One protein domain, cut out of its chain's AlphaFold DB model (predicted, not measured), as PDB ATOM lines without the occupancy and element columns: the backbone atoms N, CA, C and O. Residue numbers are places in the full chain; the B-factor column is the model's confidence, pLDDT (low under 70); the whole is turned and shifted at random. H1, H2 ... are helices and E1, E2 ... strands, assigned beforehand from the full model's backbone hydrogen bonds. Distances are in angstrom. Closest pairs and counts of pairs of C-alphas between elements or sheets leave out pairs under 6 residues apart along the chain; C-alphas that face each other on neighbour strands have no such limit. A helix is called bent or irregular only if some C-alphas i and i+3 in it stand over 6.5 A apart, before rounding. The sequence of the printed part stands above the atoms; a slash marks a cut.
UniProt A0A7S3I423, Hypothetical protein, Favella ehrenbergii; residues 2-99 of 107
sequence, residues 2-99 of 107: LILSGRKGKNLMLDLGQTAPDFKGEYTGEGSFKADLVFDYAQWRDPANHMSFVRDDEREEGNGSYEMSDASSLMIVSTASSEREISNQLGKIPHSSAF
ATOM      1  N   LEU A   2      34.195  27.616 -12.755       76.44
ATOM      2  CA  LEU A   2      35.493  27.211 -12.168       76.44
ATOM      3  C   LEU A   2      35.339  26.173 -11.043       76.44
ATOM      4  O   LEU A   2      35.953  25.115 -11.098       76.44
ATOM      5  N   ILE A   3      34.438  26.440 -10.097       77.12
ATOM      6  CA  ILE A   3      34.045  25.528  -9.013       77.12
ATOM      7  C   ILE A   3      33.577  24.170  -9.559       77.12
ATOM      8  O   ILE A   3      34.124  23.120  -9.234       77.12
ATOM      9  N   LEU A   4      32.593  24.174 -10.462       74.19
ATOM     10  CA  LEU A   4      32.050  22.941 -11.042       74.19
ATOM     11  C   LEU A   4      33.103  22.124 -11.809       74.19
ATOM     12  O   LEU A   4      33.068  20.893 -11.767       74.19
ATOM     13  N   SER A   5      34.026  22.789 -12.509       75.38
ATOM     14  CA  SER A   5      35.142  22.126 -13.189       75.38
ATOM     15  C   SER A   5      36.139  21.538 -12.192       75.38
ATOM     16  O   SER A   5      36.497  20.371 -12.335       75.38
ATOM     17  N   GLY A   6      36.509  22.293 -11.152       79.38
ATOM     18  CA  GLY A   6      37.422  21.857 -10.092       79.38
ATOM     19  C   GLY A   6      36.932  20.603  -9.371       79.38
ATOM     20  O   GLY A   6      37.671  19.627  -9.243       79.38
ATOM     21  N   ARG A   7      35.646  20.572  -9.006       76.88
ATOM     22  CA  ARG A   7      35.013  19.392  -8.393       76.88
ATOM     23  C   ARG A   7      35.053  18.159  -9.294       76.88
ATOM     24  O   ARG A   7      35.273  17.049  -8.829       76.88
ATOM     25  N   LYS A   8      34.827  18.340 -10.599       79.69
ATOM     26  CA  LYS A   8      34.787  17.240 -11.579       79.69
ATOM     27  C   LYS A   8      36.172  16.836 -12.098       79.69
ATOM     28  O   LYS A   8      36.231  16.024 -13.020       79.69
ATOM     29  N   GLY A   9      37.257  17.421 -11.576       77.69
ATOM     30  CA  GLY A   9      38.616  17.197 -12.083       77.69
ATOM     31  C   GLY A   9      38.780  17.615 -13.543       77.69
ATOM     32  O   GLY A   9      39.567  17.031 -14.279       77.69
ATOM     33  N   LYS A  10      37.979  18.581 -13.999       82.75
ATOM     34  CA  LYS A  10      38.041  19.090 -15.365       82.75
ATOM     35  C   LYS A  10      39.021  20.245 -15.443       82.75
ATOM     36  O   LYS A  10      39.094  21.082 -14.545       82.75
ATOM     37  N   ASN A  11      39.685  20.334 -16.586       83.56
ATOM     38  CA  ASN A  11      40.526  21.472 -16.916       83.56
ATOM     39  C   ASN A  11      39.636  22.637 -17.350       83.56
ATOM     40  O   ASN A  11      38.825  22.491 -18.269       83.56
ATOM     41  N   LEU A  12      39.775  23.781 -16.686       87.62
ATOM     42  CA  LEU A  12      39.202  25.032 -17.167       87.62
ATOM     43  C   LEU A  12      40.259  25.764 -17.989       87.62
ATOM     44  O   LEU A  12      41.398  25.888 -17.553       87.62
ATOM     45  N   MET A  13      39.868  26.271 -19.153       88.94
ATOM     46  CA  MET A  13      40.736  27.067 -20.014       88.94
ATOM     47  C   MET A  13      40.254  28.519 -20.060       88.94
ATOM     48  O   MET A  13      39.066  28.767 -20.264       88.94
ATOM     49  N   LEU A  14      41.182  29.460 -19.897       88.56
ATOM     50  CA  LEU A  14      41.001  30.883 -20.168       88.56
ATOM     51  C   LEU A  14      41.808  31.243 -21.415       88.56
ATOM     52  O   LEU A  14      43.030  31.113 -21.418       88.56
ATOM     53  N   ASP A  15      41.128  31.689 -22.464       89.19
ATOM     54  CA  ASP A  15      41.767  32.209 -23.672       89.19
ATOM     55  C   ASP A  15      41.879  33.735 -23.557       89.19
ATOM     56  O   ASP A  15      40.869  34.427 -23.419       89.19
ATOM     57  N   LEU A  16      43.110  34.251 -23.543       85.12
ATOM     58  CA  LEU A  16      43.399  35.677 -23.366       85.12
ATOM     59  C   LEU A  16      43.594  36.427 -24.690       85.12
ATOM     60  O   LEU A  16      43.836  37.634 -24.668       85.12
ATOM     61  N   GLY A  17      43.513  35.749 -25.839       79.88
ATOM     62  CA  GLY A  17      43.821  36.361 -27.129       79.88
ATOM     63  C   GLY A  17      45.188  37.074 -27.152       79.88
ATOM     64  O   GLY A  17      46.140  36.689 -26.461       79.88
ATOM     65  N   GLN A  18      45.292  38.144 -27.953       74.19
ATOM     66  CA  GLN A  18      46.526  38.940 -28.082       74.19
ATOM     67  C   GLN A  18      46.738  39.918 -26.919       74.19
ATOM     68  O   GLN A  18      47.868  40.326 -26.640       74.19
ATOM     69  N   THR A  19      45.678  40.281 -26.196       72.94
ATOM     70  CA  THR A  19      45.747  41.204 -25.060       72.94
ATOM     71  C   THR A  19      45.081  40.592 -23.840       72.94
ATOM     72  O   THR A  19      43.859  40.502 -23.775       72.94
ATOM     73  N   ALA A  20      45.886  40.254 -22.834       82.69
ATOM     74  CA  ALA A  20      45.367  39.882 -21.527       82.69
ATOM     75  C   ALA A  20      44.762  41.108 -20.805       82.69
ATOM     76  O   ALA A  20      45.402  42.179 -20.818       82.69
ATOM     77  N   PRO A  21      43.595  40.952 -20.144       88.06
ATOM     78  CA  PRO A  21      43.103  41.898 -19.144       88.06
ATOM     79  C   PRO A  21      44.151  42.148 -18.059       88.06
ATOM     80  O   PRO A  21      44.985  41.275 -17.785       88.06
ATOM     81  N   ASP A  22      44.122  43.320 -17.426       91.00
ATOM     82  CA  ASP A  22      44.930  43.538 -16.229       91.00
ATOM     83  C   ASP A  22      44.274  42.867 -15.015       91.00
ATOM     84  O   ASP A  22      43.521  43.481 -14.259       91.00
ATOM     85  N   PHE A  23      44.575  41.581 -14.812       92.06
ATOM     86  CA  PHE A  23      44.060  40.811 -13.678       92.06
ATOM     87  C   PHE A  23      44.509  41.346 -12.314       92.06
ATOM     88  O   PHE A  23      43.875  41.029 -11.311       92.06
ATOM     89  N   LYS A  24      45.568  42.162 -12.259       90.88
ATOM     90  CA  LYS A  24      46.036  42.797 -11.021       90.88
ATOM     91  C   LYS A  24      45.285  44.093 -10.729       90.88
ATOM     92  O   LYS A  24      44.947  44.344  -9.577       90.88
ATOM     93  N   GLY A  25      45.051  44.912 -11.751       89.62
ATOM     94  CA  GLY A  25      44.429  46.229 -11.603       89.62
ATOM     95  C   GLY A  25      42.899  46.215 -11.635       89.62
ATOM     96  O   GLY A  25      42.258  46.920 -10.857       89.62
ATOM     97  N   GLU A  26      42.299  45.409 -12.514       89.19
ATOM     98  CA  GLU A  26      40.865  45.497 -12.840       89.19
ATOM     99  C   GLU A  26      39.974  44.642 -11.926       89.19
ATOM    100  O   GLU A  26      38.783  44.912 -11.772       89.19
ATOM    101  N   TYR A  27      40.541  43.623 -11.280       86.75
ATOM    102  CA  TYR A  27      39.800  42.585 -10.554       86.75
ATOM    103  C   TYR A  27      39.968  42.680  -9.032       86.75
ATOM    104  O   TYR A  27      40.139  41.683  -8.330       86.75
ATOM    105  N   THR A  28      39.916  43.906  -8.515       84.12
ATOM    106  CA  THR A  28      40.214  44.229  -7.109       84.12
ATOM    107  C   THR A  28      38.968  44.402  -6.231       84.12
ATOM    108  O   THR A  28      39.066  44.355  -5.005       84.12
ATOM    109  N   GLY A  29      37.786  44.563  -6.831       80.12
ATOM    110  CA  GLY A  29      36.539  44.862  -6.123       80.12
ATOM    111  C   GLY A  29      35.975  43.707  -5.285       80.12
ATOM    112  O   GLY A  29      36.250  42.523  -5.499       80.12
ATOM    113  N   GLU A  30      35.133  44.035  -4.308       71.31
ATOM    114  CA  GLU A  30      34.260  43.047  -3.666       71.31
ATOM    115  C   GLU A  30      33.167  42.618  -4.658       71.31
ATOM    116  O   GLU A  30      32.512  43.451  -5.276       71.31
ATOM    117  N   GLY A  31      33.026  41.307  -4.883       73.12
ATOM    118  CA  GLY A  31      32.114  40.740  -5.887       73.12
ATOM    119  C   GLY A  31      32.695  40.561  -7.297       73.12
ATOM    120  O   GLY A  31      32.060  39.908  -8.123       73.12
ATOM    121  N   SER A  32      33.901  41.067  -7.586       79.94
ATOM    122  CA  SER A  32      34.612  40.724  -8.825       79.94
ATOM    123  C   SER A  32      35.284  39.353  -8.722       79.94
ATOM    124  O   SER A  32      35.487  38.813  -7.632       79.94
ATOM    125  N   PHE A  33      35.672  38.790  -9.870       85.62
ATOM    126  CA  PHE A  33      36.552  37.622  -9.912       85.62
ATOM    127  C   PHE A  33      37.817  37.907  -9.088       85.62
ATOM    128  O   PHE A  33      38.503  38.891  -9.345       85.62
ATOM    129  N   LYS A  34      38.107  37.091  -8.070       89.81
ATOM    130  CA  LYS A  34      39.247  37.296  -7.166       89.81
ATOM    131  C   LYS A  34      40.516  36.717  -7.787       89.81
ATOM    132  O   LYS A  34      40.955  35.637  -7.411       89.81
ATOM    133  N   ALA A  35      41.069  37.427  -8.769       91.62
ATOM    134  CA  ALA A  35      42.186  36.944  -9.579       91.62
ATOM    135  C   ALA A  35      43.413  36.539  -8.749       91.62
ATOM    136  O   ALA A  35      43.992  35.491  -9.010       91.62
ATOM    137  N   ASP A  36      43.767  37.335  -7.738       92.50
ATOM    138  CA  ASP A  36      44.888  37.054  -6.829       92.50
ATOM    139  C   ASP A  36      44.721  35.689  -6.140       92.50
ATOM    140  O   ASP A  36      45.591  34.826  -6.221       92.50
ATOM    141  N   LEU A  37      43.524  35.437  -5.600       91.38
ATOM    142  CA  LEU A  37      43.187  34.185  -4.928       91.38
ATOM    143  C   LEU A  37      43.101  32.990  -5.889       91.38
ATOM    144  O   LEU A  37      43.550  31.903  -5.550       91.38
ATOM    145  N   VAL A  38      42.494  33.169  -7.067       90.69
ATOM    146  CA  VAL A  38      42.271  32.072  -8.026       90.69
ATOM    147  C   VAL A  38      43.568  31.634  -8.705       90.69
ATOM    148  O   VAL A  38      43.743  30.447  -8.981       90.69
ATOM    149  N   PHE A  39      44.467  32.573  -9.012       92.69
ATOM    150  CA  PHE A  39      45.729  32.259  -9.681       92.69
ATOM    151  C   PHE A  39      46.824  31.770  -8.722       92.69
ATOM    152  O   PHE A  39      47.813  31.196  -9.181       92.69
ATOM    153  N   ASP A  40      46.638  31.907  -7.409       92.81
ATOM    154  CA  ASP A  40      47.425  31.181  -6.415       92.81
ATOM    155  C   ASP A  40      46.819  29.788  -6.178       92.81
ATOM    156  O   ASP A  40      45.890  29.616  -5.394       92.81
ATOM    157  N   TYR A  41      47.355  28.760  -6.844       87.44
ATOM    158  CA  TYR A  41      46.849  27.388  -6.713       87.44
ATOM    159  C   TYR A  41      46.880  26.858  -5.271       87.44
ATOM    160  O   TYR A  41      45.995  26.095  -4.877       87.44
ATOM    161  N   ALA A  42      47.890  27.241  -4.484       87.94
ATOM    162  CA  ALA A  42      48.041  26.767  -3.112       87.94
ATOM    163  C   ALA A  42      46.956  27.352  -2.203       87.94
ATOM    164  O   ALA A  42      46.419  26.635  -1.361       87.94
ATOM    165  N   GLN A  43      46.597  28.618  -2.414       90.94
ATOM    166  CA  GLN A  43      45.468  29.241  -1.729       90.94
ATOM    167  C   GLN A  43      44.136  28.735  -2.282       90.94
ATOM    168  O   GLN A  43      43.245  28.372  -1.518       90.94
ATOM    169  N   TRP A  44      43.993  28.656  -3.604       87.56
ATOM    170  CA  TRP A  44      42.737  28.281  -4.241       87.56
ATOM    171  C   TRP A  44      42.280  26.872  -3.867       87.56
ATOM    172  O   TRP A  44      41.085  26.654  -3.697       87.56
ATOM    173  N   ARG A  45      43.202  25.914  -3.692       84.69
ATOM    174  CA  ARG A  45      42.851  24.540  -3.292       84.69
ATOM    175  C   ARG A  45      42.317  24.417  -1.862       84.69
ATOM    176  O   ARG A  45      41.765  23.369  -1.539       84.69
ATOM    177  N   ASP A  46      42.479  25.437  -1.019       86.44
ATOM    178  CA  ASP A  46      41.948  25.437   0.345       86.44
ATOM    179  C   ASP A  46      40.413  25.577   0.313       86.44
ATOM    180  O   ASP A  46      39.907  26.569  -0.228       86.44
ATOM    181  N   PRO A  47      39.655  24.622   0.890       83.06
ATOM    182  CA  PRO A  47      38.203  24.714   1.027       83.06
ATOM    183  C   PRO A  47      37.701  26.045   1.576       83.06
ATOM    184  O   PRO A  47      36.706  26.565   1.076       83.06
ATOM    185  N   ALA A  48      38.397  26.641   2.548       85.56
ATOM    186  CA  ALA A  48      37.992  27.914   3.138       85.56
ATOM    187  C   ALA A  48      37.961  29.057   2.109       85.56
ATOM    188  O   ALA A  48      37.138  29.969   2.215       85.56
ATOM    189  N   ASN A  49      38.816  28.984   1.088       86.88
ATOM    190  CA  ASN A  49      38.959  30.021   0.079       86.88
ATOM    191  C   ASN A  49      37.919  29.875  -1.035       86.88
ATOM    192  O   ASN A  49      37.183  30.823  -1.313       86.88
ATOM    193  N   HIS A  50      37.793  28.698  -1.655       80.62
ATOM    194  CA  HIS A  50      36.904  28.547  -2.813       80.62
ATOM    195  C   HIS A  50      35.427  28.299  -2.449       80.62
ATOM    196  O   HIS A  50      34.549  28.592  -3.263       80.62
ATOM    197  N   MET A  51      35.117  27.809  -1.238       80.31
ATOM    198  CA  MET A  51      33.729  27.512  -0.835       80.31
ATOM    199  C   MET A  51      32.821  28.737  -0.767       80.31
ATOM    200  O   MET A  51      31.613  28.629  -0.978       80.31
ATOM    201  N   SER A  52      33.400  29.912  -0.520       81.12
ATOM    202  CA  SER A  52      32.678  31.188  -0.530       81.12
ATOM    203  C   SER A  52      32.112  31.557  -1.911       81.12
ATOM    204  O   SER A  52      31.168  32.339  -1.995       81.12
ATOM    205  N   PHE A  53      32.645  30.968  -2.988       82.00
ATOM    206  CA  PHE A  53      32.202  31.207  -4.366       82.00
ATOM    207  C   PHE A  53      31.213  30.155  -4.880       82.00
ATOM    208  O   PHE A  53      30.715  30.288  -6.000       82.00
ATOM    209  N   VAL A  54      30.945  29.107  -4.096       78.56
ATOM    210  CA  VAL A  54      29.964  28.070  -4.433       78.56
ATOM    211  C   VAL A  54      28.579  28.623  -4.147       78.56
ATOM    212  O   VAL A  54      28.264  28.940  -2.996       78.56
ATOM    213  N   ARG A  55      27.755  28.738  -5.189       77.94
ATOM    214  CA  ARG A  55      26.368  29.178  -5.028       77.94
ATOM    215  C   ARG A  55      25.566  28.132  -4.268       77.94
ATOM    216  O   ARG A  55      25.872  26.947  -4.343       77.94
ATOM    217  N   ASP A  56      24.519  28.560  -3.574       77.12
ATOM    218  CA  ASP A  56      23.693  27.648  -2.781       77.12
ATOM    219  C   ASP A  56      23.025  26.557  -3.633       77.12
ATOM    220  O   ASP A  56      22.892  25.431  -3.172       77.12
ATOM    221  N   ASP A  57      22.701  26.836  -4.900       74.12
ATOM    222  CA  ASP A  57      22.179  25.855  -5.866       74.12
ATOM    223  C   ASP A  57      23.257  24.921  -6.451       74.12
ATOM    224  O   ASP A  57      22.943  23.888  -7.041       74.12
ATOM    225  N   GLU A  58      24.536  25.263  -6.280       70.75
ATOM    226  CA  GLU A  58      25.687  24.409  -6.596       70.75
ATOM    227  C   GLU A  58      26.131  23.568  -5.380       70.75
ATOM    228  O   GLU A  58      26.969  22.667  -5.526       70.75
ATOM    229  N   ARG A  59      25.576  23.835  -4.186       68.75
ATOM    230  CA  ARG A  59      25.774  23.019  -2.982       68.75
ATOM    231  C   ARG A  59      24.838  21.817  -3.058       68.75
ATOM    232  O   ARG A  59      23.623  21.962  -3.048       68.75
ATOM    233  N   GLU A  60      25.390  20.610  -3.128       62.56
ATOM    234  CA  GLU A  60      24.556  19.415  -2.981       62.56
ATOM    235  C   GLU A  60      24.130  19.253  -1.517       62.56
ATOM    236  O   GLU A  60      24.968  19.215  -0.611       62.56
ATOM    237  N   GLU A  61      22.823  19.129  -1.286       54.00
ATOM    238  CA  GLU A  61      22.272  18.720   0.005       54.00
ATOM    239  C   GLU A  61      22.570  17.230   0.232       54.00
ATOM    240  O   GLU A  61      21.841  16.345  -0.208       54.00
ATOM    241  N   GLY A  62      23.696  16.938   0.887       46.94
ATOM    242  CA  GLY A  62      24.085  15.574   1.245       46.94
ATOM    243  C   GLY A  62      25.578  15.442   1.530       46.94
ATOM    244  O   GLY A  62      26.378  15.276   0.620       46.94
ATOM    245  N   ASN A  63      25.958  15.513   2.809       46.56
ATOM    246  CA  ASN A  63      27.290  15.199   3.362       46.56
ATOM    247  C   ASN A  63      28.536  15.925   2.795       46.56
ATOM    248  O   ASN A  63      29.650  15.613   3.197       46.56
ATOM    249  N   GLY A  64      28.361  16.973   1.989       53.69
ATOM    250  CA  GLY A  64      28.697  18.332   2.438       53.69
ATOM    251  C   GLY A  64      30.158  18.802   2.512       53.69
ATOM    252  O   GLY A  64      30.392  19.811   3.173       53.69
ATOM    253  N   SER A  65      31.127  18.180   1.839       60.25
ATOM    254  CA  SER A  65      32.404  18.849   1.530       60.25
ATOM    255  C   SER A  65      32.627  18.893   0.020       60.25
ATOM    256  O   SER A  65      32.685  17.874  -0.666       60.25
ATOM    257  N   TYR A  66      32.719  20.099  -0.537       63.28
ATOM    258  CA  TYR A  66      33.381  20.253  -1.824       63.28
ATOM    259  C   TYR A  66      34.861  19.972  -1.578       63.28
ATOM    260  O   TYR A  66      35.481  20.594  -0.714       63.28
ATOM    261  N   GLU A  67      35.424  19.071  -2.366       71.94
ATOM    262  CA  GLU A  67      36.862  18.894  -2.463       71.94
ATOM    263  C   GLU A  67      37.258  19.142  -3.912       71.94
ATOM    264  O   GLU A  67      36.673  18.588  -4.852       71.94
ATOM    265  N   MET A  68      38.230  20.031  -4.100       77.38
ATOM    266  CA  MET A  68      38.809  20.238  -5.414       77.38
ATOM    267  C   MET A  68      39.593  18.982  -5.786       77.38
ATOM    268  O   MET A  68      40.464  18.545  -5.037       77.38
ATOM    269  N   SER A  69      39.291  18.396  -6.943       83.31
ATOM    270  CA  SER A  69      40.030  17.231  -7.417       83.31
ATOM    271  C   SER A  69      41.478  17.622  -7.716       83.31
ATOM    272  O   SER A  69      41.713  18.615  -8.407       83.31
ATOM    273  N   ASP A  70      42.446  16.808  -7.289       82.56
ATOM    274  CA  ASP A  70      43.861  17.005  -7.645       82.56
ATOM    275  C   ASP A  70      44.110  16.907  -9.166       82.56
ATOM    276  O   ASP A  70      45.145  17.351  -9.653       82.56
ATOM    277  N   ALA A  71      43.162  16.351  -9.932       83.62
ATOM    278  CA  ALA A  71      43.210  16.330 -11.394       83.62
ATOM    279  C   ALA A  71      42.750  17.650 -12.041       83.62
ATOM    280  O   ALA A  71      42.843  17.803 -13.258       83.62
ATOM    281  N   SER A  72      42.219  18.595 -11.260       83.56
ATOM    282  CA  SER A  72      41.776  19.883 -11.787       83.56
ATOM    283  C   SER A  72      42.957  20.787 -12.133       83.56
ATOM    284  O   SER A  72      43.957  20.852 -11.422       83.56
ATOM    285  N   SER A  73      42.828  21.521 -13.235       85.81
ATOM    286  CA  SER A  73      43.801  22.542 -13.610       85.81
ATOM    287  C   SER A  73      43.122  23.761 -14.221       85.81
ATOM    288  O   SER A  73      42.047  23.673 -14.827       85.81
ATOM    289  N   LEU A  74      43.770  24.910 -14.047       89.44
ATOM    290  CA  LEU A  74      43.448  26.151 -14.733       89.44
ATOM    291  C   LEU A  74      44.522  26.401 -15.786       89.44
ATOM    292  O   LEU A  74      45.684  26.636 -15.462       89.44
ATOM    293  N   MET A  75      44.127  26.333 -17.050       90.38
ATOM    294  CA  MET A  75      44.990  26.596 -18.190       90.38
ATOM    295  C   MET A  75      44.726  28.002 -18.712       90.38
ATOM    296  O   MET A  75      43.577  28.394 -18.900       90.38
ATOM    297  N   ILE A  76      45.795  28.743 -18.985       89.88
ATOM    298  CA  ILE A  76      45.722  30.029 -19.671       89.88
ATOM    299  C   ILE A  76      46.393  29.876 -21.028       89.88
ATOM    300  O   ILE A  76      47.552  29.472 -21.104       89.88
ATOM    301  N   VAL A  77      45.661  30.210 -22.085       90.94
ATOM    302  CA  VAL A  77      46.168  30.226 -23.455       90.94
ATOM    303  C   VAL A  77      46.321  31.675 -23.897       90.94
ATOM    304  O   VAL A  77      45.422  32.495 -23.728       90.94
ATOM    305  N   SER A  78      47.491  31.982 -24.443       89.81
ATOM    306  CA  SER A  78      47.819  33.275 -25.029       89.81
ATOM    307  C   SER A  78      48.054  33.101 -26.522       89.81
ATOM    308  O   SER A  78      48.712  32.145 -26.929       89.81
ATOM    309  N   THR A  79      47.558  34.042 -27.325       89.62
ATOM    310  CA  THR A  79      47.879  34.128 -28.759       89.62
ATOM    311  C   THR A  79      48.873  35.253 -29.065       89.62
ATOM    312  O   THR A  79      48.994  35.685 -30.212       89.62
ATOM    313  N   ALA A  80      49.593  35.737 -28.044       88.94
ATOM    314  CA  ALA A  80      50.690  36.687 -28.203       88.94
ATOM    315  C   ALA A  80      51.766  36.134 -29.150       88.94
ATOM    316  O   ALA A  80      52.125  34.959 -29.089       88.94
ATOM    317  N   SER A  81      52.293  37.000 -30.014       87.12
ATOM    318  CA  SER A  81      53.145  36.597 -31.140       87.12
ATOM    319  C   SER A  81      54.641  36.769 -30.878       87.12
ATOM    320  O   SER A  81      55.472  36.309 -31.659       87.12
ATOM    321  N   SER A  82      54.999  37.431 -29.776       88.44
ATOM    322  CA  SER A  82      56.384  37.719 -29.407       88.44
ATOM    323  C   SER A  82      56.636  37.513 -27.918       88.44
ATOM    324  O   SER A  82      55.743  37.681 -27.085       88.44
ATOM    325  N   GLU A  83      57.888  37.238 -27.551       88.56
ATOM    326  CA  GLU A  83      58.304  37.118 -26.146       88.56
ATOM    327  C   GLU A  83      57.995  38.374 -25.325       88.56
ATOM    328  O   GLU A  83      57.648  38.288 -24.144       88.56
ATOM    329  N   ARG A  84      58.084  39.554 -25.952       89.94
ATOM    330  CA  ARG A  84      57.741  40.830 -25.320       89.94
ATOM    331  C   ARG A  84      56.261  40.882 -24.954       89.94
ATOM    332  O   ARG A  84      55.923  41.272 -23.839       89.94
ATOM    333  N   GLU A  85      55.381  40.496 -25.871       90.25
ATOM    334  CA  GLU A  85      53.938  40.462 -25.624       90.25
ATOM    335  C   GLU A  85      53.576  39.412 -24.573       90.25
ATOM    336  O   GLU A  85      52.820  39.719 -23.653       90.25
ATOM    337  N   ILE A  86      54.183  38.222 -24.641       90.06
ATOM    338  CA  ILE A  86      54.019  37.168 -23.628       90.06
ATOM    339  C   ILE A  86      54.426  37.696 -22.247       90.06
ATOM    340  O   ILE A  86      53.672  37.570 -21.284       90.06
ATOM    341  N   SER A  87      55.588  38.348 -22.146       90.56
ATOM    342  CA  SER A  87      56.082  38.923 -20.888       90.56
ATOM    343  C   SER A  87      55.147  40.006 -20.347       90.56
ATOM    344  O   SER A  87      54.849  40.025 -19.153       90.56
ATOM    345  N   ASN A  88      54.626  40.870 -21.223       91.44
ATOM    346  CA  ASN A  88      53.652  41.892 -20.848       91.44
ATOM    347  C   ASN A  88      52.353  41.273 -20.313       91.44
ATOM    348  O   ASN A  88      51.804  41.763 -19.330       91.44
ATOM    349  N   GLN A  89      51.862  40.198 -20.935       91.62
ATOM    350  CA  GLN A  89      50.666  39.499 -20.463       91.62
ATOM    351  C   GLN A  89      50.906  38.795 -19.122       91.62
ATOM    352  O   GLN A  89      50.103  38.941 -18.206       91.62
ATOM    353  N   LEU A  90      52.033  38.097 -18.959       92.06
ATOM    354  CA  LEU A  90      52.397  37.470 -17.683       92.06
ATOM    355  C   LEU A  90      52.521  38.502 -16.556       92.06
ATOM    356  O   LEU A  90      52.144  38.218 -15.418       92.06
ATOM    357  N   GLY A  91      53.001  39.710 -16.870       92.94
ATOM    358  CA  GLY A  91      53.083  40.830 -15.933       92.94
ATOM    359  C   GLY A  91      51.728  41.280 -15.379       92.94
ATOM    360  O   GLY A  91      51.682  41.805 -14.266       92.94
ATOM    361  N   LYS A  92      50.635  41.016 -16.101       93.56
ATOM    362  CA  LYS A  92      49.256  41.354 -15.721       93.56
ATOM    363  C   LYS A  92      48.547  40.270 -14.914       93.56
ATOM    364  O   LYS A  92      47.478  40.523 -14.378       93.56
ATOM    365  N   ILE A  93      49.126  39.074 -14.815       93.88
ATOM    366  CA  ILE A  93      48.533  37.936 -14.105       93.88
ATOM    367  C   ILE A  93      49.224  37.808 -12.735       93.88
ATOM    368  O   ILE A  93      50.459  37.721 -12.683       93.88
ATOM    369  N   PRO A  94      48.490  37.851 -11.608       94.56
ATOM    370  CA  PRO A  94      49.077  37.626 -10.290       94.56
ATOM    371  C   PRO A  94      49.581  36.182 -10.172       94.56
ATOM    372  O   PRO A  94      49.084  35.280 -10.841       94.56
ATOM    373  N   HIS A  95      50.636  35.979  -9.382       94.81
ATOM    374  CA  HIS A  95      51.283  34.674  -9.178       94.81
ATOM    375  C   HIS A  95      51.764  33.945 -10.449       94.81
ATOM    376  O   HIS A  95      52.162  32.784 -10.381       94.81
ATOM    377  N   SER A  96      51.841  34.620 -11.604       93.06
ATOM    378  CA  SER A  96      52.228  34.002 -12.882       93.06
ATOM    379  C   SER A  96      53.639  33.400 -12.892       93.06
ATOM    380  O   SER A  96      53.974  32.590 -13.760       93.06
ATOM    381  N   SER A  97      54.498  33.774 -11.939       92.69
ATOM    382  CA  SER A  97      55.806  33.152 -11.699       92.69
ATOM    383  C   SER A  97      55.718  31.705 -11.210       92.69
ATOM    384  O   SER A  97      56.655  30.952 -11.442       92.69
ATOM    385  N   ALA A  98      54.616  31.314 -10.565       91.31
ATOM    386  CA  ALA A  98      54.386  29.954 -10.078       91.31
ATOM    387  C   ALA A  98      53.804  29.018 -11.154       91.31
ATOM    388  O   ALA A  98      53.603  27.832 -10.902       91.31
ATOM    389  N   PHE A  99      53.506  29.533 -12.350       91.19
ATOM    390  CA  PHE A  99      52.850  28.752 -13.392       91.19
ATOM    391  C   PHE A  99      53.837  27.802 -14.064       91.19
ATOM    392  O   PHE A  99      54.975  28.171 -14.361       91.19
TER     393      PHE A  99
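What this domain is: This is residues 2 to 99 of the 107 residues of the protein "Hypothetical protein" of Favella ehrenbergii (UniProt A0A7S3I423). A two-stranded parallel ribbon, E1 beside E2, forms one side of an elongated, loosely joined body; short helices H2, H3 and H4 form a loose group on one side of it, and H1 lies by the strands' beginnings, near H4. H5 lies at one end of the long axis, and the long loop of residues 54 to 72 reaches the other. The printed part has 98 residues with five named helices and two named strands, in the order H1 E1 H2 H3 H4 E2 H5; the class is mixed, helices and strands, with under half of the residues, 41, in named elements. The whole is only just compact, close to loose, with a radius of gyration of the C-alphas of 14.8 A, and the C-alphas span 50 by 28 by 21 A.

Where its parts are: H1, residues 2 to 7, begins with C-alpha 2 at (35.493, 27.211, -12.168) and is 8.7 A long. E1, residues 11 to 15, is 12.7 A long and ends with C-alpha 15 at (41.767, 32.209, -23.672). H2 is residues 35 to 39, 5.9 A; H3 is residues 41 to 44, 4.9 A; H4 is residues 47 to 53, 10.4 A. H4 is neither bent nor irregular, but only just: C-alphas 49 and 52 are 6.4 A apart. E2, residues 73 to 77, is 12.7 A long. H5, residues 83 to 91, is 12.1 A long and ends with C-alpha 91 at (53.083, 40.830, -15.933).

How they stand to each other: E1 and E2 are parallel neighbours at 21 degrees; N 12 and O 73 are within hydrogen-bond range at 2.9 A, as are N 75 and O 12 at 2.8 A. With H2, H3 and H4 they make a strand-helix-strand unit, two parallel neighbour strands with helices between them along the chain. The closest C-alphas of H1 and E1, those of Ser 5 and Leu 12, are 6.4 A apart. H1 and H4 are close but not clearly touching, Ile 3 to His 50 being their closest C-alphas at 7.5 A, with a steep tilt of 46 degrees, opposite ways. H2 and H3 only just touch, and only at the corner by their link, with 3 pairs of C-alphas within 8 A; the closest are those of Val 38 and Trp 44, 5.4 A. H3 and H4 are close but not clearly touching, the closest C-alphas being those of Trp 44 and His 50, 6.0 A. H5 touches no helix and is apart from E1. In H1, H2 and H5 every O i to N i+4 pair is within hydrogen-bond range; H4 has 1 of 3, with 1 of 4 O i to N i+3 pairs, and H3 is too short for an i+4 pair.

The domain as a whole: The two farthest C-alphas, those of Gly 62 and Arg 84, are 49.8 A apart. The printed part has no cut. The links E1 to H2 and H4 to E2 are long, with 19 residues each; the other four are tight. Mean pLDDT of the printed part is 83.2, and residues 59 to 66 are under 70.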